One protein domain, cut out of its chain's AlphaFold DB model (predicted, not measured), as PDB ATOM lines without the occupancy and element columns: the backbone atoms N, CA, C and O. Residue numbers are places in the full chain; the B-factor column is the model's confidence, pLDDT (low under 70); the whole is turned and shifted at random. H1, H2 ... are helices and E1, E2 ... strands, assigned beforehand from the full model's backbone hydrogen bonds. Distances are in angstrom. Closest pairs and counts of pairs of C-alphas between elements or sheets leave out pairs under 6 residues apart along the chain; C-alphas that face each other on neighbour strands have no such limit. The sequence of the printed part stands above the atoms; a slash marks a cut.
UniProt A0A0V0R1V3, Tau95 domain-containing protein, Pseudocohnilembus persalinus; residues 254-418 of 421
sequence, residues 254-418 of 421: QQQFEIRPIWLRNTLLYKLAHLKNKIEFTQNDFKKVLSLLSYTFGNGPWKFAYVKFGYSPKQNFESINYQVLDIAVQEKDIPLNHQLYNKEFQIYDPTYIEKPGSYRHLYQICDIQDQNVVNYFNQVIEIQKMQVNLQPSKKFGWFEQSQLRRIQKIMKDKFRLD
ATOM      1  N   GLN A 254     -16.154 -32.180  35.948       57.19
ATOM      2  CA  GLN A 254     -14.886 -32.920  36.024       57.19
ATOM      3  C   GLN A 254     -15.092 -34.391  36.451       57.19
ATOM      4  O   GLN A 254     -14.333 -35.247  36.015       57.19
ATOM      5  N   GLN A 255     -16.174 -34.690  37.188       71.06
ATOM      6  CA  GLN A 255     -16.740 -36.010  37.484       71.06
ATOM      7  C   GLN A 255     -16.570 -37.082  36.401       71.06
ATOM      8  O   GLN A 255     -16.195 -38.184  36.761       71.06
ATOM      9  N   GLN A 256     -16.800 -36.834  35.102       80.75
ATOM     10  CA  GLN A 256     -16.599 -37.913  34.107       80.75
ATOM     11  C   GLN A 256     -15.126 -38.329  34.002       80.75
ATOM     12  O   GLN A 256     -14.820 -39.517  33.922       80.75
ATOM     13  N   PHE A 257     -14.213 -37.355  34.044       88.00
ATOM     14  CA  PHE A 257     -12.775 -37.609  34.111       88.00
ATOM     15  C   PHE A 257     -12.302 -38.020  35.517       88.00
ATOM     16  O   PHE A 257     -11.243 -38.631  35.625       88.00
ATOM     17  N   GLU A 258     -13.066 -37.724  36.576       88.50
ATOM     18  CA  GLU A 258     -12.830 -38.281  37.920       88.50
ATOM     19  C   GLU A 258     -13.183 -39.770  37.982       88.50
ATOM     20  O   GLU A 258     -12.402 -40.560  38.493       88.50
ATOM     21  N   ILE A 259     -14.332 -40.164  37.422       90.88
ATOM     22  CA  ILE A 259     -14.795 -41.558  37.384       90.88
ATOM     23  C   ILE A 259     -13.918 -42.384  36.438       90.88
ATOM     24  O   ILE A 259     -13.600 -43.537  36.716       90.88
ATOM     25  N   ARG A 260     -13.537 -41.804  35.295       94.50
ATOM     26  CA  ARG A 260     -12.687 -42.455  34.301       94.50
ATOM     27  C   ARG A 260     -11.674 -41.458  33.745       94.50
ATOM     28  O   ARG A 260     -12.047 -40.588  32.965       94.50
ATOM     29  N   PRO A 261     -10.379 -41.598  34.044       96.75
ATOM     30  CA  PRO A 261      -9.380 -40.606  33.653       96.75
ATOM     31  C   PRO A 261      -8.996 -40.638  32.167       96.75
ATOM     32  O   PRO A 261      -8.331 -39.714  31.698       96.75
ATOM     33  N   ILE A 262      -9.377 -41.679  31.416       97.88
ATOM     34  CA  ILE A 262      -8.945 -41.895  30.027       97.88
ATOM     35  C   ILE A 262     -10.136 -42.236  29.129       97.88
ATOM     36  O   ILE A 262     -10.799 -43.258  29.326       97.88
ATOM     37  N   TRP A 263     -10.337 -41.455  28.070       97.00
ATOM     38  CA  TRP A 263     -11.455 -41.614  27.138       97.00
ATOM     39  C   TRP A 263     -11.028 -41.591  25.675       97.00
ATOM     40  O   TRP A 263     -10.220 -40.765  25.262       97.00
ATOM     41  N   LEU A 264     -11.645 -42.424  24.842       96.00
ATOM     42  CA  LEU A 264     -11.618 -42.261  23.395       96.00
ATOM     43  C   LEU A 264     -12.641 -41.219  22.955       96.00
ATOM     44  O   LEU A 264     -13.732 -41.096  23.516       96.00
ATOM     45  N   ARG A 265     -12.301 -40.516  21.868       93.50
ATOM     46  CA  ARG A 265     -13.215 -39.572  21.214       93.50
ATOM     47  C   ARG A 265     -14.549 -40.233  20.884       93.50
ATOM     48  O   ARG A 265     -15.593 -39.666  21.177       93.50
ATOM     49  N   ASN A 266     -14.482 -41.414  20.265       93.06
ATOM     50  CA  ASN A 266     -15.653 -42.139  19.794       93.06
ATOM     51  C   ASN A 266     -16.567 -42.539  20.956       93.06
ATOM     52  O   ASN A 266     -17.752 -42.253  20.897       93.06
ATOM     53  N   THR A 267     -16.015 -43.082  22.047       93.69
ATOM     54  CA  THR A 267     -16.793 -43.439  23.245       93.69
ATOM     55  C   THR A 267     -17.561 -42.239  23.799       93.69
ATOM     56  O   THR A 267     -18.732 -42.358  24.150       93.69
ATOM     57  N   LEU A 268     -16.926 -41.065  23.864       91.50
ATOM     58  CA  LEU A 268     -17.597 -39.853  24.335       91.50
ATOM     59  C   LEU A 268     -18.689 -39.384  23.368       91.50
ATOM     60  O   LEU A 268     -19.782 -39.057  23.814       91.50
ATOM     61  N   LEU A 269     -18.414 -39.371  22.060       89.19
ATOM     62  CA  LEU A 269     -19.404 -38.992  21.047       89.19
ATOM     63  C   LEU A 269     -20.602 -39.943  21.042       89.19
ATOM     64  O   LEU A 269     -21.734 -39.477  21.007       89.19
ATOM     65  N   TYR A 270     -20.353 -41.250  21.143       89.88
ATOM     66  CA  TYR A 270     -21.383 -42.273  21.274       89.88
ATOM     67  C   TYR A 270     -22.267 -41.988  22.489       89.88
ATOM     68  O   TYR A 270     -23.477 -41.840  22.357       89.88
ATOM     69  N   LYS A 271     -21.668 -41.782  23.671       87.75
ATOM     70  CA  LYS A 271     -22.429 -41.443  24.882       87.75
ATOM     71  C   LYS A 271     -23.285 -40.193  24.704       87.75
ATOM     72  O   LYS A 271     -24.450 -40.230  25.073       87.75
ATOM     73  N   LEU A 272     -22.733 -39.123  24.126       84.81
ATOM     74  CA  LEU A 272     -23.466 -37.877  23.877       84.81
ATOM     75  C   LEU A 272     -24.620 -38.065  22.886       84.81
ATOM     76  O   LEU A 272     -25.694 -37.519  23.116       84.81
ATOM     77  N   ALA A 273     -24.421 -38.847  21.822       83.62
ATOM     78  CA  ALA A 273     -25.451 -39.129  20.823       83.62
ATOM     79  C   ALA A 273     -26.650 -39.893  21.412       83.62
ATOM     80  O   ALA A 273     -27.778 -39.704  20.966       83.62
ATOM     81  N   HIS A 274     -26.413 -40.712  22.442       82.62
ATOM     82  CA  HIS A 274     -27.450 -41.458  23.157       82.62
ATOM     83  C   HIS A 274     -28.068 -40.702  24.348       82.62
ATOM     84  O   HIS A 274     -28.954 -41.236  25.019       82.62
ATOM     85  N   LEU A 275     -27.652 -39.461  24.632       81.12
ATOM     86  CA  LEU A 275     -28.325 -38.640  25.640       81.12
ATOM     87  C   LEU A 275     -29.673 -38.138  25.108       81.12
ATOM     88  O   LEU A 275     -29.779 -37.655  23.985       81.12
ATOM     89  N   LYS A 276     -30.706 -38.187  25.961       64.31
ATOM     90  CA  LYS A 276     -32.070 -37.725  25.629       64.31
ATOM     91  C   LYS A 276     -32.121 -36.250  25.216       64.31
ATOM     92  O   LYS A 276     -32.941 -35.868  24.387       64.31
ATOM     93  N   ASN A 277     -31.228 -35.436  25.774       70.88
ATOM     94  CA  ASN A 277     -31.086 -34.034  25.413       70.88
ATOM     95  C   ASN A 277     -30.038 -33.948  24.306       70.88
ATOM     96  O   ASN A 277     -28.843 -34.030  24.592       70.88
ATOM     97  N   LYS A 278     -30.484 -33.817  23.054       66.81
ATOM     98  CA  LYS A 278     -29.594 -33.586  21.913       66.81
ATOM     99  C   LYS A 278     -28.860 -32.266  22.134       66.81
ATOM    100  O   LYS A 278     -29.441 -31.195  22.002       66.81
ATOM    101  N   ILE A 279     -27.599 -32.354  22.540       71.75
ATOM    102  CA  ILE A 279     -26.719 -31.195  22.639       71.75
ATOM    103  C   ILE A 279     -26.131 -30.984  21.252       71.75
ATOM    104  O   ILE A 279     -25.453 -31.866  20.724       71.75
ATOM    105  N   GLU A 280     -26.375 -29.817  20.673       76.38
ATOM    106  CA  GLU A 280     -25.740 -29.420  19.425       76.38
ATOM    107  C   GLU A 280     -24.325 -28.924  19.710       76.38
ATOM    108  O   GLU A 280     -24.105 -28.006  20.500       76.38
ATOM    109  N   PHE A 281     -23.341 -29.552  19.077       80.38
ATOM    110  CA  PHE A 281     -21.955 -29.109  19.129       80.38
ATOM    111  C   PHE A 281     -21.258 -29.449  17.819       80.38
ATOM    112  O   PHE A 281     -21.518 -30.481  17.196       80.38
ATOM    113  N   THR A 282     -20.308 -28.610  17.411       84.00
ATOM    114  CA  THR A 282     -19.469 -28.942  16.261       84.00
ATOM    115  C   THR A 282     -18.334 -29.876  16.676       84.00
ATOM    116  O   THR A 282     -17.839 -29.861  17.809       84.00
ATOM    117  N   GLN A 283     -17.828 -30.666  15.726       83.38
ATOM    118  CA  GLN A 283     -16.647 -31.503  15.958       83.38
ATOM    119  C   GLN A 283     -15.418 -30.702  16.421       83.38
ATOM    120  O   GLN A 283     -14.578 -31.231  17.156       83.38
ATOM    121  N   ASN A 284     -15.290 -29.452  15.972       85.44
ATOM    122  CA  ASN A 284     -14.175 -28.582  16.331       85.44
ATOM    123  C   ASN A 284     -14.291 -28.097  17.769       85.44
ATOM    124  O   ASN A 284     -13.292 -28.088  18.487       85.44
ATOM    125  N   ASP A 285     -15.496 -27.758  18.208       84.06
ATOM    126  CA  ASP A 285     -15.723 -27.336  19.584       84.06
ATOM    127  C   ASP A 285     -15.469 -28.475  20.560       84.06
ATOM    128  O   ASP A 285     -14.764 -28.296  21.552       84.06
ATOM    129  N   PHE A 286     -15.914 -29.682  20.206       85.06
ATOM    130  CA  PHE A 286     -15.622 -30.881  20.979       85.06
ATOM    131  C   PHE A 286     -14.112 -31.109  21.154       85.06
ATOM    132  O   PHE A 286     -13.629 -31.335  22.265       85.06
ATOM    133  N   LYS A 287     -13.329 -30.984  20.071       88.19
ATOM    134  CA  LYS A 287     -11.858 -31.086  20.127       88.19
ATOM    135  C   LYS A 287     -11.235 -29.992  20.997       88.19
ATOM    136  O   LYS A 287     -10.347 -30.293  21.793       88.19
ATOM    137  N   LYS A 288     -11.687 -28.738  20.856       87.50
ATOM    138  CA  LYS A 288     -11.199 -27.608  21.663       87.50
ATOM    139  C   LYS A 288     -11.439 -27.867  23.148       87.50
ATOM    140  O   LYS A 288     -10.507 -27.741  23.934       87.50
ATOM    141  N   VAL A 289     -12.638 -28.305  23.526       86.12
ATOM    142  CA  VAL A 289     -12.971 -28.631  24.921       86.12
ATOM    143  C   VAL A 289     -12.079 -29.731  25.464       86.12
ATOM    144  O   VAL A 289     -11.472 -29.560  26.519       86.12
ATOM    145  N   LEU A 290     -11.932 -30.836  24.731       90.69
ATOM    146  CA  LEU A 290     -11.076 -31.928  25.183       90.69
ATOM    147  C   LEU A 290      -9.621 -31.482  25.357       90.69
ATOM    148  O   LEU A 290      -8.997 -31.861  26.345       90.69
ATOM    149  N   SER A 291      -9.103 -30.616  24.482       91.38
ATOM    150  CA  SER A 291      -7.742 -30.071  24.616       91.38
ATOM    151  C   SER A 291      -7.528 -29.208  25.867       91.38
ATOM    152  O   SER A 291      -6.395 -29.046  26.316       91.38
ATOM    153  N   LEU A 292      -8.603 -28.666  26.453       89.25
ATOM    154  CA  LEU A 292      -8.549 -27.897  27.697       89.25
ATOM    155  C   LEU A 292      -8.621 -28.781  28.950       89.25
ATOM    156  O   LEU A 292      -8.177 -28.356  30.014       89.25
ATOM    157  N   LEU A 293      -9.173 -29.991  28.835       89.38
ATOM    158  CA  LEU A 293      -9.401 -30.913  29.957       89.38
ATOM    159  C   LEU A 293      -8.388 -32.060  30.020       89.38
ATOM    160  O   LEU A 293      -8.210 -32.686  31.068       89.38
ATOM    161  N   SER A 294      -7.738 -32.355  28.898       95.56
ATOM    162  CA  SER A 294      -6.945 -33.564  28.727       95.56
ATOM    163  C   SER A 294      -5.782 -33.362  27.761       95.56
ATOM    164  O   SER A 294      -5.773 -32.445  26.938       95.56
ATOM    165  N   TYR A 295      -4.814 -34.265  27.834       97.06
ATOM    166  CA  TYR A 295      -3.761 -34.424  26.842       97.06
ATOM    167  C   TYR A 295      -3.955 -35.738  26.077       97.06
ATOM    168  O   TYR A 295      -4.728 -36.598  26.489       97.06
ATOM    169  N   THR A 296      -3.270 -35.909  24.947       97.00
ATOM    170  CA  THR A 296      -3.375 -37.135  24.137       97.00
ATOM    171  C   THR A 296      -2.010 -37.755  23.897       97.00
ATOM    172  O   THR A 296      -0.996 -37.059  23.814       97.00
ATOM    173  N   PHE A 297      -1.979 -39.081  23.769       93.75
ATOM    174  CA  PHE A 297      -0.795 -39.795  23.309       93.75
ATOM    175  C   PHE A 297      -0.829 -39.939  21.789       93.75
ATOM    176  O   PHE A 297      -1.798 -40.451  21.226       93.75
ATOM    177  N   GLY A 298       0.261 -39.547  21.125       93.00
ATOM    178  CA  GLY A 298       0.414 -39.768  19.685       93.00
ATOM    179  C   GLY A 298       0.598 -41.244  19.319       93.00
ATOM    180  O   GLY A 298       0.179 -41.661  18.249       93.00
ATOM    181  N   ASN A 299       1.191 -42.041  20.215       95.88
ATOM    182  CA  ASN A 299       1.526 -43.451  20.004       95.88
ATOM    183  C   ASN A 299       1.443 -44.251  21.315       95.88
ATOM    184  O   ASN A 299       1.379 -43.679  22.403       95.88
ATOM    185  N   GLY A 300       1.513 -45.580  21.203       96.81
ATOM    186  CA  GLY A 300       1.565 -46.498  22.342       96.81
ATOM    187  C   GLY A 300       0.195 -47.057  22.758       96.81
ATOM    188  O   GLY A 300      -0.763 -46.978  21.986       96.81
ATOM    189  N   PRO A 301       0.101 -47.640  23.964       97.94
ATOM    190  CA  PRO A 301      -1.075 -48.387  24.424       97.94
ATOM    191  C   PRO A 301      -2.303 -47.519  24.735       97.94
ATOM    192  O   PRO A 301      -3.411 -48.036  24.740       97.94
ATOM    193  N   TRP A 302      -2.143 -46.209  24.943       98.00
ATOM    194  CA  TRP A 302      -3.253 -45.251  25.111       98.00
ATOM    195  C   TRP A 302      -3.333 -44.253  23.945       98.00
ATOM    196  O   TRP A 302      -3.766 -43.114  24.115       98.00
ATOM    197  N   LYS A 303      -2.854 -44.644  22.755       96.31
ATOM    198  CA  LYS A 303      -2.856 -43.775  21.569       96.31
ATOM    199  C   LYS A 303      -4.258 -43.252  21.258       96.31
ATOM    200  O   LYS A 303      -5.236 -43.986  21.374       96.31
ATOM    201  N   PHE A 304      -4.338 -41.993  20.834       95.25
ATOM    202  CA  PHE A 304      -5.591 -41.301  20.494       95.25
ATOM    203  C   PHE A 304      -6.624 -41.188  21.630       95.25
ATOM    204  O   PHE A 304      -7.701 -40.630  21.408       95.25
ATOM    205  N   ALA A 305      -6.311 -41.665  22.838       97.06
ATOM    206  CA  ALA A 305      -7.127 -41.431  24.013       97.06
ATOM    207  C   ALA A 305      -6.782 -40.078  24.647       97.06
ATOM    208  O   ALA A 305      -5.627 -39.648  24.672       97.06
ATOM    209  N   TYR A 306      -7.816 -39.430  25.162       97.06
ATOM    210  CA  TYR A 306      -7.778 -38.211  25.945       97.06
ATOM    211  C   TYR A 306      -7.597 -38.584  27.411       97.06
ATOM    212  O   TYR A 306      -8.460 -39.232  28.002       97.06
ATOM    213  N   VAL A 307      -6.461 -38.197  27.980       97.62
ATOM    214  CA  VAL A 307      -6.072 -38.478  29.362       97.62
ATOM    215  C   VAL A 307      -6.174 -37.208  30.186       97.62
ATOM    216  O   VAL A 307      -5.621 -36.171  29.812       97.62
ATOM    217  N   LYS A 308      -6.881 -37.284  31.311       96.12
ATOM    218  CA  LYS A 308      -7.018 -36.189  32.271       96.12
ATOM    219  C   LYS A 308      -5.646 -35.630  32.658       96.12
ATOM    220  O   LYS A 308      -4.726 -36.386  32.970       96.12
ATOM    221  N   PHE A 309      -5.511 -34.305  32.703       95.38
ATOM    222  CA  PHE A 309      -4.296 -33.689  33.238       95.38
ATOM    223  C   PHE A 309      -4.015 -34.147  34.679       95.38
ATOM    224  O   PHE A 309      -4.921 -34.213  35.505       95.38
ATOM    225  N   GLY A 310      -2.747 -34.455  34.964       95.88
ATOM    226  CA  GLY A 310      -2.295 -34.951  36.269       95.88
ATOM    227  C   GLY A 310      -2.426 -36.465  36.466       95.88
ATOM    228  O   GLY A 310      -1.827 -36.992  37.395       95.88
ATOM    229  N   TYR A 311      -3.136 -37.180  35.588       97.38
ATOM    230  CA  TYR A 311      -3.187 -38.642  35.624       97.38
ATOM    231  C   TYR A 311      -2.090 -39.242  34.741       97.38
ATOM    232  O   TYR A 311      -1.954 -38.852  33.585       97.38
ATOM    233  N   SER A 312      -1.335 -40.215  35.256       97.06
ATOM    234  CA  SER A 312      -0.294 -40.919  34.501       97.06
ATOM    235  C   SER A 312      -0.648 -42.404  34.351       97.06
ATOM    236  O   SER A 312      -0.509 -43.165  35.312       97.06
ATOM    237  N   PRO A 313      -1.040 -42.867  33.148       97.94
ATOM    238  CA  PRO A 313      -1.410 -44.269  32.936       97.94
ATOM    239  C   PRO A 313      -0.241 -45.239  33.165       97.94
ATOM    240  O   PRO A 313      -0.420 -46.405  33.478       97.94
ATOM    241  N   LYS A 314       1.002 -44.767  33.040       96.94
ATOM    242  CA  LYS A 314       2.174 -45.622  33.267       96.94
ATOM    243  C   LYS A 314       2.461 -45.887  34.745       96.94
ATOM    244  O   LYS A 314       3.220 -46.793  35.044       96.94
ATOM    245  N   GLN A 315       1.915 -45.067  35.640       96.81
ATOM    246  CA  GLN A 315       2.158 -45.168  37.081       96.81
ATOM    247  C   GLN A 315       1.002 -45.856  37.813       96.81
ATOM    248  O   GLN A 315       1.210 -46.397  38.889       96.81
ATOM    249  N   ASN A 316      -0.204 -45.847  37.237       96.62
ATOM    250  CA  ASN A 316      -1.377 -46.495  37.817       96.62
ATOM    251  C   ASN A 316      -1.757 -47.745  37.009       96.62
ATOM    252  O   ASN A 316      -2.161 -47.640  35.845       96.62
ATOM    253  N   PHE A 317      -1.664 -48.914  37.649       96.69
ATOM    254  CA  PHE A 317      -2.007 -50.205  37.054       96.69
ATOM    255  C   PHE A 317      -3.469 -50.285  36.594       96.69
ATOM    256  O   PHE A 317      -3.739 -50.881  35.557       96.69
ATOM    257  N   GLU A 318      -4.411 -49.619  37.270       96.56
ATOM    258  CA  GLU A 318      -5.835 -49.609  36.889       96.56
ATOM    259  C   GLU A 318      -6.069 -49.111  35.457       96.56
ATOM    260  O   GLU A 318      -7.059 -49.461  34.810       96.56
ATOM    261  N   SER A 319      -5.125 -48.336  34.915       97.56
ATOM    262  CA  SER A 319      -5.173 -47.882  33.528       97.56
ATOM    263  C   SER A 319      -5.021 -48.992  32.483       97.56
ATOM    264  O   SER A 319      -5.250 -48.720  31.296       97.56
ATOM    265  N   ILE A 320      -4.697 -50.224  32.900       97.56
ATOM    266  CA  ILE A 320      -4.787 -51.432  32.075       97.56
ATOM    267  C   ILE A 320      -6.169 -51.534  31.419       97.56
ATOM    268  O   ILE A 320      -6.260 -51.756  30.212       97.56
ATOM    269  N   ASN A 321      -7.232 -51.222  32.168       97.69
ATOM    270  CA  ASN A 321      -8.620 -51.261  31.695       97.69
ATOM    271  C   ASN A 321      -8.923 -50.206  30.629       97.69
ATOM    272  O   ASN A 321      -9.886 -50.316  29.878       97.69
ATOM    273  N   TYR A 322      -8.108 -49.162  30.548       98.00
ATOM    274  CA  TYR A 322      -8.329 -48.051  29.633       98.00
ATOM    275  C   TYR A 322      -7.417 -48.096  28.410       98.00
ATOM    276  O   TYR A 322      -7.439 -47.153  27.610       98.00
ATOM    277  N   GLN A 323      -6.607 -49.148  28.259       97.94
ATOM    278  CA  GLN A 323      -5.781 -49.323  27.075       97.94
ATOM    279  C   GLN A 323      -6.624 -49.425  25.808       97.94
ATOM    280  O   GLN A 323      -7.739 -49.943  25.806       97.94
ATOM    281  N   VAL A 324      -6.055 -48.905  24.725       98.06
ATOM    282  CA  VAL A 324      -6.681 -48.803  23.417       98.06
ATOM    283  C   VAL A 324      -6.235 -49.967  22.545       98.06
ATOM    284  O   VAL A 324      -5.051 -50.142  22.251       98.06
ATOM    285  N   LEU A 325      -7.213 -50.728  22.077       96.94
ATOM    286  CA  LEU A 325      -7.067 -51.773  21.085       96.94
ATOM    287  C   LEU A 325      -7.389 -51.224  19.711       96.94
ATOM    288  O   LEU A 325      -8.397 -50.559  19.498       96.94
ATOM    289  N   ASP A 326      -6.507 -51.525  18.774       94.88
ATOM    290  CA  ASP A 326      -6.648 -51.149  17.379       94.88
ATOM    291  C   ASP A 326      -7.021 -52.391  16.583       94.88
ATOM    292  O   ASP A 326      -6.204 -53.305  16.421       94.88
ATOM    293  N   ILE A 327      -8.282 -52.447  16.165       93.94
ATOM    294  CA  ILE A 327      -8.849 -53.583  15.454       93.94
ATOM    295  C   ILE A 327      -9.014 -53.187  13.999       93.94
ATOM    296  O   ILE A 327      -9.769 -52.275  13.669       93.94
ATOM    297  N   ALA A 328      -8.284 -53.900  13.143       89.69
ATOM    298  CA  ALA A 328      -8.443 -53.836  11.702       89.69
ATOM    299  C   ALA A 328      -9.208 -55.073  11.207       89.69
ATOM    300  O   ALA A 328      -8.742 -56.200  11.427       89.69
ATOM    301  N   VAL A 329     -10.348 -54.844  10.562       84.44
ATOM    302  CA  VAL A 329     -11.218 -55.842   9.920       84.44
ATOM    303  C   VAL A 329     -10.994 -55.770   8.409       84.44
ATOM    304  O   VAL A 329     -10.691 -54.697   7.897       84.44
ATOM    305  N   GLN A 330     -11.057 -56.888   7.677       81.12
ATOM    306  CA  GLN A 330     -10.821 -56.838   6.229       81.12
ATOM    307  C   GLN A 330     -12.006 -56.157   5.539       81.12
ATOM    308  O   GLN A 330     -13.146 -56.365   5.939       81.12
ATOM    309  N   GLU A 331     -11.759 -55.370   4.488       75.19
ATOM    310  CA  GLU A 331     -12.835 -54.661   3.770       75.19
ATOM    311  C   GLU A 331     -13.917 -55.605   3.241       75.19
ATOM    312  O   GLU A 331     -15.094 -55.268   3.291       75.19
ATOM    313  N   LYS A 332     -13.524 -56.809   2.807       77.94
ATOM    314  CA  LYS A 332     -14.446 -57.855   2.347       77.94
ATOM    315  C   LYS A 332     -15.411 -58.332   3.439       77.94
ATOM    316  O   LYS A 332     -16.484 -58.827   3.127       77.94
ATOM    317  N   ASP A 333     -15.019 -58.183   4.702       73.12
ATOM    318  CA  ASP A 333     -15.840 -58.577   5.836       73.12
ATOM    319  C   ASP A 333     -16.814 -57.443   6.213       73.12
ATOM    320  O   ASP A 333     -17.707 -57.672   7.020       73.12
ATOM    321  N   ILE A 334     -16.674 -56.224   5.668       71.81
ATOM    322  CA  ILE A 334     -17.546 -55.081   5.982       71.81
ATOM    323  C   ILE A 334     -18.823 -55.174   5.132       71.81
ATOM    324  O   ILE A 334     -18.733 -55.134   3.902       71.81
ATOM    325  N   PRO A 335     -20.024 -55.233   5.740       68.69
ATOM    326  CA  PRO A 335     -21.271 -55.271   4.984       68.69
ATOM    327  C   PRO A 335     -21.413 -54.040   4.078       68.69
ATOM    328  O   PRO A 335     -21.212 -52.911   4.529       68.69
ATOM    329  N   LEU A 336     -21.830 -54.236   2.822       68.50
ATOM    330  CA  LEU A 336     -22.005 -53.144   1.849       68.50
ATOM    331  C   LEU A 336     -22.951 -52.047   2.380       68.50
ATOM    332  O   LEU A 336     -22.701 -50.858   2.199       68.50
ATOM    333  N   ASN A 337     -23.982 -52.449   3.134       63.16
ATOM    334  CA  ASN A 337     -24.964 -51.547   3.744       63.16
ATOM    335  C   ASN A 337     -24.377 -50.677   4.871       63.16
ATOM    336  O   ASN A 337     -24.858 -49.569   5.102       63.16
ATOM    337  N   HIS A 338     -23.304 -51.118   5.539       61.03
ATOM    338  CA  HIS A 338     -22.638 -50.332   6.584       61.03
ATOM    339  C   HIS A 338     -21.777 -49.193   6.023       61.03
ATOM    340  O   HIS A 338     -21.510 -48.231   6.739       61.03
ATOM    341  N   GLN A 339     -21.407 -49.229   4.736       56.16
ATOM    342  CA  GLN A 339     -20.690 -48.122   4.086       56.16
ATOM    343  C   GLN A 339     -21.544 -46.846   3.971       56.16
ATOM    344  O   GLN A 339     -21.010 -45.749   3.777       56.16
ATOM    345  N   LEU A 340     -22.870 -46.984   4.096       52.91
ATOM    346  CA  LEU A 340     -23.837 -45.888   4.052       52.91
ATOM    347  C   LEU A 340     -24.125 -45.290   5.441       52.91
ATOM    348  O   LEU A 340     -24.665 -44.188   5.521       52.91
ATOM    349  N   TYR A 341     -23.745 -45.973   6.528       48.47
ATOM    350  CA  TYR A 341     -24.086 -45.568   7.892       48.47
ATOM    351  C   TYR A 341     -23.244 -44.356   8.347       48.47
ATOM    352  O   TYR A 341     -22.029 -44.433   8.518       48.47
ATOM    353  N   ASN A 342     -23.920 -43.214   8.517       49.16
ATOM    354  CA  ASN A 342     -23.484 -41.976   9.182       49.16
ATOM    355  C   ASN A 342     -22.088 -41.430   8.834       49.16
ATOM    356  O   ASN A 342     -21.229 -41.222   9.701       49.16
ATOM    357  N   LYS A 343     -21.909 -41.034   7.567       56.75
ATOM    358  CA  LYS A 343     -20.784 -40.179   7.135       56.75
ATOM    359  C   LYS A 343     -20.632 -38.890   7.953       56.75
ATOM    360  O   LYS A 343     -19.514 -38.389   8.052       56.75
ATOM    361  N   GLU A 344     -21.714 -38.356   8.520       56.22
ATOM    362  CA  GLU A 344     -21.692 -37.053   9.198       56.22
ATOM    363  C   GLU A 344     -20.920 -37.063  10.525       56.22
ATOM    364  O   GLU A 344     -20.265 -36.072  10.859       56.22
ATOM    365  N   PHE A 345     -20.898 -38.190  11.248       57.62
ATOM    366  CA  PHE A 345     -20.254 -38.244  12.566       57.62
ATOM    367  C   PHE A 345     -19.227 -39.366  12.750       57.62
ATOM    368  O   PHE A 345     -18.424 -39.262  13.677       57.62
ATOM    369  N   GLN A 346     -19.179 -40.385  11.873       76.69
ATOM    370  CA  GLN A 346     -18.273 -41.545  12.004       76.69
ATOM    371  C   GLN A 346     -18.297 -42.172  13.416       76.69
ATOM    372  O   GLN A 346     -17.278 -42.661  13.905       76.69
ATOM    373  N   ILE A 347     -19.444 -42.100  14.096       86.81
ATOM    374  CA  ILE A 347     -19.623 -42.693  15.420       86.81
ATOM    375  C   ILE A 347     -19.880 -44.180  15.210       86.81
ATOM    376  O   ILE A 347     -20.787 -44.545  14.463       86.81
ATOM    377  N   TYR A 348     -19.082 -45.021  15.859       89.88
ATOM    378  CA  TYR A 348     -19.263 -46.472  15.866       89.88
ATOM    379  C   TYR A 348     -19.542 -46.972  17.282       89.88
ATOM    380  O   TYR A 348     -19.197 -46.303  18.257       89.88
ATOM    381  N   ASP A 349     -20.140 -48.156  17.392       92.19
ATOM    382  CA  ASP A 349     -20.361 -48.835  18.668       92.19
ATOM    383  C   ASP A 349     -19.021 -49.056  19.403       92.19
ATOM    384  O   ASP A 349     -18.164 -49.777  18.887       92.19
ATOM    385  N   PRO A 350     -18.792 -48.450  20.586       95.19
ATOM    386  CA  PRO A 350     -17.587 -48.686  21.374       95.19
ATOM    387  C   PRO A 350     -17.633 -50.012  22.150       95.19
ATOM    388  O   PRO A 350     -16.606 -50.404  22.701       95.19
ATOM    389  N   THR A 351     -18.787 -50.687  22.213       96.00
ATOM    390  CA  THR A 351     -18.999 -51.881  23.045       96.00
ATOM    391  C   THR A 351     -18.578 -53.190  22.392       96.00
ATOM    392  O   THR A 351     -18.424 -54.200  23.080       96.00
ATOM    393  N   TYR A 352     -18.315 -53.174  21.083       94.06
ATOM    394  CA  TYR A 352     -17.952 -54.366  20.309       94.06
ATOM    395  C   TYR A 352     -19.040 -55.455  20.317       94.06
ATOM    396  O   TYR A 352     -18.766 -56.647  20.120       94.06
ATOM    397  N   ILE A 353     -20.288 -55.049  20.550       91.75
ATOM    398  CA  ILE A 353     -21.450 -55.911  20.359       91.75
ATOM    399  C   ILE A 353     -21.703 -56.023  18.861       91.75
ATOM    400  O   ILE A 353     -21.811 -57.134  18.339       91.75
ATOM    401  N   GLU A 354     -21.707 -54.882  18.174       88.69
ATOM    402  CA  GLU A 354     -21.955 -54.800  16.742       88.69
ATOM    403  C   GLU A 354     -20.681 -54.985  15.915       88.69
ATOM    404  O   GLU A 354     -19.555 -54.682  16.334       88.69
ATOM    405  N   LYS A 355     -20.870 -55.471  14.687       85.81
ATOM    406  CA  LYS A 355     -19.783 -55.650  13.730       85.81
ATOM    407  C   LYS A 355     -19.197 -54.292  13.317       85.81
ATOM    408  O   LYS A 355     -19.945 -53.389  12.943       85.81
ATOM    409  N   PRO A 356     -17.859 -54.134  13.312       87.06
ATOM    410  CA  PRO A 356     -17.199 -52.949  12.783       87.06
ATOM    411  C   PRO A 356     -17.665 -52.583  11.365       87.06
ATOM    412  O   PRO A 356     -17.392 -53.304  10.410       87.06
ATOM    413  N   GLY A 357     -18.312 -51.425  11.215       82.19
ATOM    414  CA  GLY A 357     -18.690 -50.868   9.909       82.19
ATOM    415  C   GLY A 357     -17.540 -50.237   9.105       82.19
ATOM    416  O   GLY A 357     -17.755 -49.799   7.979       82.19
ATOM    417  N   SER A 358     -16.325 -50.162   9.659       85.12
ATOM    418  CA  SER A 358     -15.138 -49.616   8.989       85.12
ATOM    419  C   SER A 358     -13.942 -50.556   9.109       85.12
ATOM    420  O   SER A 358     -13.881 -51.401  10.001       85.12
ATOM    421  N   TYR A 359     -12.954 -50.355   8.232       85.81
ATOM    422  CA  TYR A 359     -11.714 -51.131   8.202       85.81
ATOM    423  C   TYR A 359     -10.976 -51.087   9.538       85.81
ATOM    424  O   TYR A 359     -10.360 -52.072   9.924       85.81
ATOM    425  N   ARG A 360     -11.008 -49.953  10.247       89.88
ATOM    426  CA  ARG A 360     -10.211 -49.757  11.459       89.88
ATOM    427  C   ARG A 360     -10.990 -49.025  12.535       89.88
ATOM    428  O   ARG A 360     -11.396 -47.884  12.331       89.88
ATOM    429  N   HIS A 361     -11.098 -49.644  13.702       92.75
ATOM    430  CA  HIS A 361     -11.724 -49.063  14.883       92.75
ATOM    431  C   HIS A 361     -10.808 -49.151  16.100       92.75
ATOM    432  O   HIS A 361      -9.983 -50.058  16.236       92.75
ATOM    433  N   LEU A 362     -10.973 -48.178  16.991       95.69
ATOM    434  CA  LEU A 362     -10.283 -48.118  18.271       95.69
ATOM    435  C   LEU A 362     -11.269 -48.438  19.394       95.69
ATOM    436  O   LEU A 362     -12.302 -47.782  19.517       95.69
ATOM    437  N   TYR A 363     -10.928 -49.400  20.233       97.38
ATOM    438  CA  TYR A 363     -11.739 -49.804  21.377       97.38
ATOM    439  C   TYR A 363     -10.944 -49.591  22.653       97.38
ATOM    440  O   TYR A 363      -9.739 -49.825  22.660       97.38
ATOM    441  N   GLN A 364     -11.587 -49.155  23.732       97.56
ATOM    442  CA  GLN A 364     -10.986 -49.270  25.059       97.56
ATOM    443  C   GLN A 364     -11.472 -50.547  25.718       97.56
ATOM    444  O   GLN A 364     -12.631 -50.918  25.564       97.56
ATOM    445  N   ILE A 365     -10.584 -51.203  26.459       97.19
ATOM    446  CA  ILE A 365     -10.867 -52.505  27.071       97.19
ATOM    447  C   ILE A 365     -12.111 -52.448  27.962       97.19
ATOM    448  O   ILE A 365     -12.988 -53.289  27.829       97.19
ATOM    449  N   CYS A 366     -12.241 -51.409  28.785       97.06
ATOM    450  CA  CYS A 366     -13.387 -51.211  29.669       97.06
ATOM    451  C   CYS A 366     -14.722 -50.952  28.954       97.06
ATOM    452  O   CYS A 366     -15.754 -50.959  29.617       97.06
ATOM    453  N   ASP A 367     -14.712 -50.625  27.658       97.44
ATOM    454  CA  ASP A 367     -15.945 -50.405  26.899       97.44
ATOM    455  C   ASP A 367     -16.464 -51.703  26.274       97.44
ATOM    456  O   ASP A 367     -17.659 -51.795  26.015       97.44
ATOM    457  N   ILE A 368     -15.601 -52.702  26.057       97.31
ATOM    458  CA  ILE A 368     -15.955 -53.959  25.392       97.31
ATOM    459  C   ILE A 368     -16.902 -54.780  26.278       97.31
ATOM    460  O   ILE A 368     -16.594 -55.056  27.433       97.31
ATOM    461  N   GLN A 369     -18.031 -55.208  25.708       97.25
ATOM    462  CA  GLN A 369     -19.070 -56.000  26.382       97.25
ATOM    463  C   GLN A 369     -19.151 -57.449  25.878       97.25
ATOM    464  O   GLN A 369     -19.930 -58.241  26.400       97.25
ATOM    465  N   ASP A 370     -18.348 -57.826  24.880       95.88
ATOM    466  CA  ASP A 370     -18.307 -59.204  24.395       95.88
ATOM    467  C   ASP A 370     -17.771 -60.164  25.467       95.88
ATOM    468  O   ASP A 370     -16.618 -60.050  25.885       95.88
ATOM    469  N   GLN A 371     -18.584 -61.139  25.881       96.06
ATOM    470  CA  GLN A 371     -18.261 -62.008  27.014       96.06
ATOM    471  C   GLN A 371     -16.982 -62.829  26.804       96.06
ATOM    472  O   GLN A 371     -16.214 -63.012  27.749       96.06
ATOM    473  N   ASN A 372     -16.712 -63.301  25.582       95.06
ATOM    474  CA  ASN A 372     -15.513 -64.093  25.303       95.06
ATOM    475  C   ASN A 372     -14.255 -63.237  25.438       95.06
ATOM    476  O   ASN A 372     -13.256 -63.670  26.020       95.06
ATOM    477  N   VAL A 373     -14.312 -62.003  24.931       95.44
ATOM    478  CA  VAL A 373     -13.200 -61.059  25.045       95.44
ATOM    479  C   VAL A 373     -13.031 -60.604  26.506       95.44
ATOM    480  O   VAL A 373     -11.914 -60.645  27.021       95.44
ATOM    481  N   VAL A 374     -14.120 -60.247  27.197       97.00
ATOM    482  CA  VAL A 374     -14.129 -59.827  28.615       97.00
ATOM    483  C   VAL A 374     -13.567 -60.913  29.530       97.00
ATOM    484  O   VAL A 374     -12.699 -60.628  30.353       97.00
ATOM    485  N   ASN A 375     -13.984 -62.168  29.354       97.31
ATOM    486  CA  ASN A 375     -13.468 -63.292  30.137       97.31
ATOM    487  C   ASN A 375     -11.951 -63.435  29.981       97.31
ATOM    488  O   ASN A 375     -11.238 -63.587  30.973       97.31
ATOM    489  N   TYR A 376     -11.449 -63.346  28.746       97.00
ATOM    490  CA  TYR A 376     -10.014 -63.432  28.493       97.00
ATOM    491  C   TYR A 376      -9.252 -62.230  29.073       97.00
ATOM    492  O   TYR A 376      -8.177 -62.412  29.644       97.00
ATOM    493  N   PHE A 377      -9.801 -61.011  28.996       95.81
ATOM    494  CA  PHE A 377      -9.195 -59.843  29.646       95.81
ATOM    495  C   PHE A 377      -9.082 -60.020  31.151       95.81
ATOM    496  O   PHE A 377      -8.007 -59.789  31.695       95.81
ATOM    497  N   ASN A 378     -10.161 -60.442  31.810       96.62
ATOM    498  CA  ASN A 378     -10.178 -60.610  33.258       96.62
ATOM    499  C   ASN A 378      -9.129 -61.636  33.695       96.62
ATOM    500  O   ASN A 378      -8.352 -61.356  34.600       96.62
ATOM    501  N   GLN A 379      -9.017 -62.765  32.987       96.94
ATOM    502  CA  GLN A 379      -7.957 -63.750  33.239       96.94
ATOM    503  C   GLN A 379      -6.558 -63.130  33.141       96.94
ATOM    504  O   GLN A 379      -5.720 -63.344  34.013       96.94
ATOM    505  N   VAL A 380      -6.298 -62.341  32.094       96.00
ATOM    506  CA  VAL A 380      -4.996 -61.689  31.914       96.00
ATOM    507  C   VAL A 380      -4.733 -60.637  32.995       96.00
ATOM    508  O   VAL A 380      -3.623 -60.580  33.513       96.00
ATOM    509  N   ILE A 381      -5.730 -59.830  33.360       95.38
ATOM    510  CA  ILE A 381      -5.608 -58.811  34.411       95.38
ATOM    511  C   ILE A 381      -5.260 -59.465  35.751       95.38
ATOM    512  O   ILE A 381      -4.358 -58.982  36.430       95.38
ATOM    513  N   GLU A 382      -5.917 -60.570  36.112       96.00
ATOM    514  CA  GLU A 382      -5.613 -61.292  37.352       96.00
ATOM    515  C   GLU A 382      -4.191 -61.867  37.352       96.00
ATOM    516  O   GLU A 382      -3.474 -61.717  38.338       96.00
ATOM    517  N   ILE A 383      -3.726 -62.419  36.225       95.44
ATOM    518  CA  ILE A 383      -2.331 -62.871  36.087       95.44
ATOM    519  C   ILE A 383      -1.355 -61.700  36.271       95.44
ATOM    520  O   ILE A 383      -0.358 -61.838  36.975       95.44
ATOM    521  N   GLN A 384      -1.634 -60.542  35.665       94.19
ATOM    522  CA  GLN A 384      -0.768 -59.362  35.756       94.19
ATOM    523  C   GLN A 384      -0.723 -58.779  37.177       94.19
ATOM    524  O   GLN A 384       0.341 -58.367  37.631       94.19
ATOM    525  N   LYS A 385      -1.841 -58.797  37.916       93.94
ATOM    526  CA  LYS A 385      -1.889 -58.359  39.323       93.94
ATOM    527  C   LYS A 385      -0.979 -59.177  40.241       93.94
ATOM    528  O   LYS A 385      -0.495 -58.643  41.231       93.94
ATOM    529  N   MET A 386      -0.758 -60.455  39.928       94.38
ATOM    530  CA  MET A 386       0.102 -61.342  40.721       94.38
ATOM    531  C   MET A 386       1.601 -61.118  40.467       94.38
ATOM    532  O   MET A 386       2.431 -61.646  41.207       94.38
ATOM    533  N   GLN A 387       1.977 -60.357  39.433       93.38
ATOM    534  CA  GLN A 387       3.380 -60.119  39.106       93.38
ATOM    535  C   GLN A 387       3.988 -59.034  40.000       93.38
ATOM    536  O   GLN A 387       3.564 -57.879  40.003       93.38
ATOM    537  N   VAL A 388       5.048 -59.396  40.723       88.62
ATOM    538  CA  VAL A 388       5.843 -58.443  41.506       88.62
ATOM    539  C   VAL A 388       6.645 -57.556  40.545       88.62
ATOM    540  O   VAL A 388       7.291 -58.056  39.627       88.62
ATOM    541  N   ASN A 389       6.627 -56.238  40.765       90.62
ATOM    542  CA  ASN A 389       7.358 -55.235  39.971       90.62
ATOM    543  C   ASN A 389       6.945 -55.118  38.492       90.62
ATOM    544  O   ASN A 389       7.759 -54.731  37.651       90.62
ATOM    545  N   LEU A 390       5.682 -55.397  38.161       94.12
ATOM    546  CA  LEU A 390       5.170 -55.180  36.811       94.12
ATOM    547  C   LEU A 390       5.352 -53.714  36.374       94.12
ATOM    548  O   LEU A 390       4.970 -52.781  37.081       94.12
ATOM    549  N   GLN A 391       5.913 -53.512  35.181       95.75
ATOM    550  CA  GLN A 391       6.097 -52.194  34.569       95.75
ATOM    551  C   GLN A 391       5.489 -52.168  33.165       95.75
ATOM    552  O   GLN A 391       5.668 -53.120  32.398       95.75
ATOM    553  N   PRO A 392       4.815 -51.076  32.762       97.12
ATOM    554  CA  PRO A 392       4.166 -51.025  31.469       97.12
ATOM    555  C   PRO A 392       5.184 -50.827  30.344       97.12
ATOM    556  O   PRO A 392       5.964 -49.871  30.304       97.12
ATOM    557  N   SER A 393       5.094 -51.688  29.338       97.38
ATOM    558  CA  SER A 393       5.787 -51.559  28.063       97.38
ATOM    559  C   SER A 393       5.420 -50.255  27.348       97.38
ATOM    560  O   SER A 393       4.253 -49.873  27.247       97.38
ATOM    561  N   LYS A 394       6.406 -49.604  26.713       96.81
ATOM    562  CA  LYS A 394       6.161 -48.422  25.860       96.81
ATOM    563  C   LYS A 394       5.171 -48.705  24.720       96.81
ATOM    564  O   LYS A 394       4.467 -47.792  24.294       96.81
ATOM    565  N   LYS A 395       5.146 -49.940  24.205       96.56
ATOM    566  CA  LYS A 395       4.347 -50.333  23.034       96.56
ATOM    567  C   LYS A 395       3.040 -51.019  23.417       96.56
ATOM    568  O   LYS A 395       2.028 -50.768  22.770       96.56
ATOM    569  N   PHE A 396       3.076 -51.863  24.442       97.12
ATOM    570  CA  PHE A 396       1.972 -52.756  24.802       97.12
ATOM    571  C   PHE A 396       1.302 -52.389  26.131       97.12
ATOM    572  O   PHE A 396       0.250 -52.933  26.458       97.12
ATOM    573  N   GLY A 397       1.861 -51.418  26.859       97.25
ATOM    574  CA  GLY A 397       1.377 -51.030  28.176       97.25
ATOM    575  C   GLY A 397       1.551 -52.165  29.168       97.25
ATOM    576  O   GLY A 397       2.590 -52.817  29.182       97.25
ATOM    577  N   TRP A 398       0.530 -52.396  29.970       97.69
ATOM    578  CA  TRP A 398       0.473 -53.420  31.003       97.69
ATOM    579  C   TRP A 398       0.233 -54.836  30.469       97.69
ATOM    580  O   TRP A 398       0.264 -55.787  31.239       97.69
ATOM    581  N   PHE A 399      -0.008 -54.990  29.167       96.75
ATOM    582  CA  PHE A 399      -0.155 -56.301  28.546       96.75
ATOM    583  C   PHE A 399       1.139 -56.764  27.889       96.75
ATOM    584  O   PHE A 399       1.901 -55.977  27.318       96.75
ATOM    585  N   GLU A 400       1.312 -58.080  27.843       96.56
ATOM    586  CA  GLU A 400       2.284 -58.697  26.958       96.56
ATOM    587  C   GLU A 400       1.811 -58.671  25.499       96.56
ATOM    588  O   GLU A 400       0.619 -58.663  25.173       96.56
ATOM    589  N   GLN A 401       2.771 -58.729  24.577       96.44
ATOM    590  CA  GLN A 401       2.478 -58.771  23.147       96.44
ATOM    591  C   GLN A 401       1.655 -60.006  22.746       96.44
ATOM    592  O   GLN A 401       0.787 -59.912  21.875       96.44
ATOM    593  N   SER A 402       1.942 -61.158  23.353       96.88
ATOM    594  CA  SER A 402       1.242 -62.433  23.147       96.88
ATOM    595  C   SER A 402      -0.242 -62.314  23.517       96.88
ATOM    596  O   SER A 402      -1.110 -62.658  22.712       96.88
ATOM    597  N   GLN A 403      -0.524 -61.740  24.688       96.25
ATOM    598  CA  GLN A 403      -1.863 -61.508  25.225       96.25
ATOM    599  C   GLN A 403      -2.666 -60.580  24.308       96.25
ATOM    600  O   GLN A 403      -3.756 -60.945  23.866       96.25
ATOM    601  N   LEU A 404      -2.106 -59.423  23.924       95.44
ATOM    602  CA  LEU A 404      -2.781 -58.486  23.014       95.44
ATOM    603  C   LEU A 404      -3.085 -59.106  21.652       95.44
ATOM    604  O   LEU A 404      -4.179 -58.922  21.123       95.44
ATOM    605  N   ARG A 405      -2.145 -59.866  21.080       95.62
ATOM    606  CA  ARG A 405      -2.380 -60.573  19.812       95.62
ATOM    607  C   ARG A 405      -3.519 -61.577  19.937       95.62
ATOM    608  O   ARG A 405      -4.325 -61.686  19.015       95.62
ATOM    609  N   ARG A 406      -3.602 -62.289  21.063       96.62
ATOM    610  CA  ARG A 406      -4.681 -63.243  21.333       96.62
ATOM    611  C   ARG A 406      -6.033 -62.548  21.490       96.62
ATOM    612  O   ARG A 406      -6.981 -62.979  20.848       96.62
ATOM    613  N   ILE A 407      -6.099 -61.439  22.225       95.38
ATOM    614  CA  ILE A 407      -7.300 -60.590  22.330       95.38
ATOM    615  C   ILE A 407      -7.773 -60.151  20.943       95.38
ATOM    616  O   ILE A 407      -8.919 -60.381  20.565       95.38
ATOM    617  N   GLN A 408      -6.875 -59.555  20.155       94.56
ATOM    618  CA  GLN A 408      -7.200 -59.078  18.813       94.56
ATOM    619  C   GLN A 408      -7.655 -60.219  17.899       94.56
ATOM    620  O   GLN A 408      -8.499 -59.999  17.034       94.56
ATOM    621  N   LYS A 409      -7.104 -61.425  18.074       94.50
ATOM    622  CA  LYS A 409      -7.534 -62.618  17.345       94.50
ATOM    623  C   LYS A 409      -8.961 -63.022  17.728       94.50
ATOM    624  O   LYS A 409      -9.778 -63.127  16.827       94.50
ATOM    625  N   ILE A 410      -9.274 -63.149  19.023       94.50
ATOM    626  CA  ILE A 410     -10.633 -63.470  19.510       94.50
ATOM    627  C   ILE A 410     -11.646 -62.464  18.954       94.50
ATOM    628  O   ILE A 410     -12.665 -62.853  18.390       94.50
ATOM    629  N   MET A 411     -11.324 -61.169  19.040       93.94
ATOM    630  CA  MET A 411     -12.170 -60.105  18.502       93.94
ATOM    631  C   MET A 411     -12.421 -60.286  16.999       93.94
ATOM    632  O   MET A 411     -13.564 -60.197  16.558       93.94
ATOM    633  N   LYS A 412     -11.381 -60.547  16.200       91.25
ATOM    634  CA  LYS A 412     -11.512 -60.709  14.743       91.25
ATOM    635  C   LYS A 412     -12.241 -61.988  14.342       91.25
ATOM    636  O   LYS A 412     -12.985 -61.960  13.369       91.25
ATOM    637  N   ASP A 413     -12.013 -63.082  15.060       91.06
ATOM    638  CA  ASP A 413     -12.603 -64.381  14.739       91.06
ATOM    639  C   ASP A 413     -14.122 -64.394  14.987       91.06
ATOM    640  O   ASP A 413     -14.833 -65.051  14.233       91.06
ATOM    641  N   LYS A 414     -14.632 -63.582  15.933       89.25
ATOM    642  CA  LYS A 414     -16.076 -63.404  16.192       89.25
ATOM    643  C   LYS A 414     -16.894 -63.191  14.913       89.25
ATOM    644  O   LYS A 414     -17.877 -63.880  14.702       89.25
ATOM    645  N   PHE A 415     -16.472 -62.266  14.050       82.38
ATOM    646  CA  PHE A 415     -17.259 -61.853  12.880       82.38
ATOM    647  C   PHE A 415     -16.906 -62.582  11.581       82.38
ATOM    648  O   PHE A 415     -17.452 -62.240  10.530       82.38
ATOM    649  N   ARG A 416     -15.967 -63.536  11.630       81.81
ATOM    650  CA  ARG A 416     -15.625 -64.382  10.476       81.81
ATOM    651  C   ARG A 416     -16.660 -65.476  10.251       81.81
ATOM    652  O   ARG A 416     -16.945 -65.807   9.110       81.81
ATOM    653  N   LEU A 417     -17.227 -66.007  11.332       71.56
ATOM    654  CA  LEU A 417     -18.222 -67.080  11.260       71.56
ATOM    655  C   LEU A 417     -19.567 -66.583  10.707       71.56
ATOM    656  O   LEU A 417     -20.272 -67.335  10.046       71.56
ATOM    657  N   ASP A 418     -19.879 -65.299  10.892       65.69
ATOM    658  CA  ASP A 418     -21.126 -64.697  10.403       65.69
ATOM    659  C   ASP A 418     -21.147 -64.465   8.881       65.69
ATOM    660  O   ASP A 418     -22.191 -64.134   8.335       65.69
TER     661      ASP A 418
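Overview. This is residues 254 to 418 of the 421 residues of the protein "Tau95 domain-containing protein" of Pseudocohnilembus persalinus (UniProt A0A0V0R1V3). Two small sheets meet near the middle, where E1 of the three-strand sheet touches E5 of the two-strand one. The short helices H1 to H4 gather at the first sheet, while a helical hairpin, H6 and H7, packs on the second through H7 and E4. H5 lies far out on a loose excursion, and residues 274 to 279 stick out. You have 165 residues, with named elements in the order H1 E1 H2 H3 E2 E3 H4 E4 H5 E5 H6 H7; the sheets, E1 - E3 - E2 and E4 - E5, are antiparallel, and the class is mixed, helices and strands. The whole is compact, with a radius of gyration of the C-alphas of 16.5 A and spans of 48 by 43 by 27 A.

Arrangement. Begin at H1, residues 255 to 259; its closest C-alpha to E3, residues 305 to 308, is that of Phe 257, 6.2 A from Lys 308. E1, residues 262 to 264, is the antiparallel neighbour of E3, with N 263 and O 306 2.9 A apart. On the other side of E3 is E2, residues 294 to 296, with N 295 and O 307 2.9 A apart; E2 and E3 form a hairpin. H2, residues 265 to 273, and H3, residues 283 to 293, are near each other and only graze this sheet, H2 only just, with 5 pairs of C-alphas within 10 A. E1, H2, H3 and E2 make a split strand-helix-strand unit, two strands running the same way with E3 between them; its crossover is right-handed. H4, residues 317 to 322, grazes the sheet too. E4, residues 324 to 328, pairs with E5, residues 360 to 364, through N 325 and O 363, 2.7 A apart. H5, residues 336 to 340, touches no helix. H6, residues 371 to 385, touches H7, residues 401 to 414, at a shallow tilt of 10 degrees, opposite ways; the closest C-alphas are those of Val 373 and Ile 407, 6.5 A. Every O i to N i+4 pair is within hydrogen-bond range in H1, H2, H3, H6 and H7; in H4 it is 0 of 2, with 3 of 3 for i+3, and in H5 0 of 1, with 2 of 2.

Along the chain. Find C-alpha 255 at (-16.740, -36.010, 37.484), where H1 begins. H3 runs 15.8 A, E4 12.9 A and E5 13.6 A. H6 starts at (-18.261, -62.008, 27.014) and runs 20.8 A; H7 runs 20.3 A to C-alpha 414 at (-16.076, -63.404, 16.192).

Size, cuts and confidence. The C-alphas farthest apart, of Leu 340 and Val 388, are 49.4 A apart. The printed part has no cut; the long links are H5 to E5 and H6 to H7. Look for pLDDT under 70 at residues 254, 276, 278, 335 to 345 and 418.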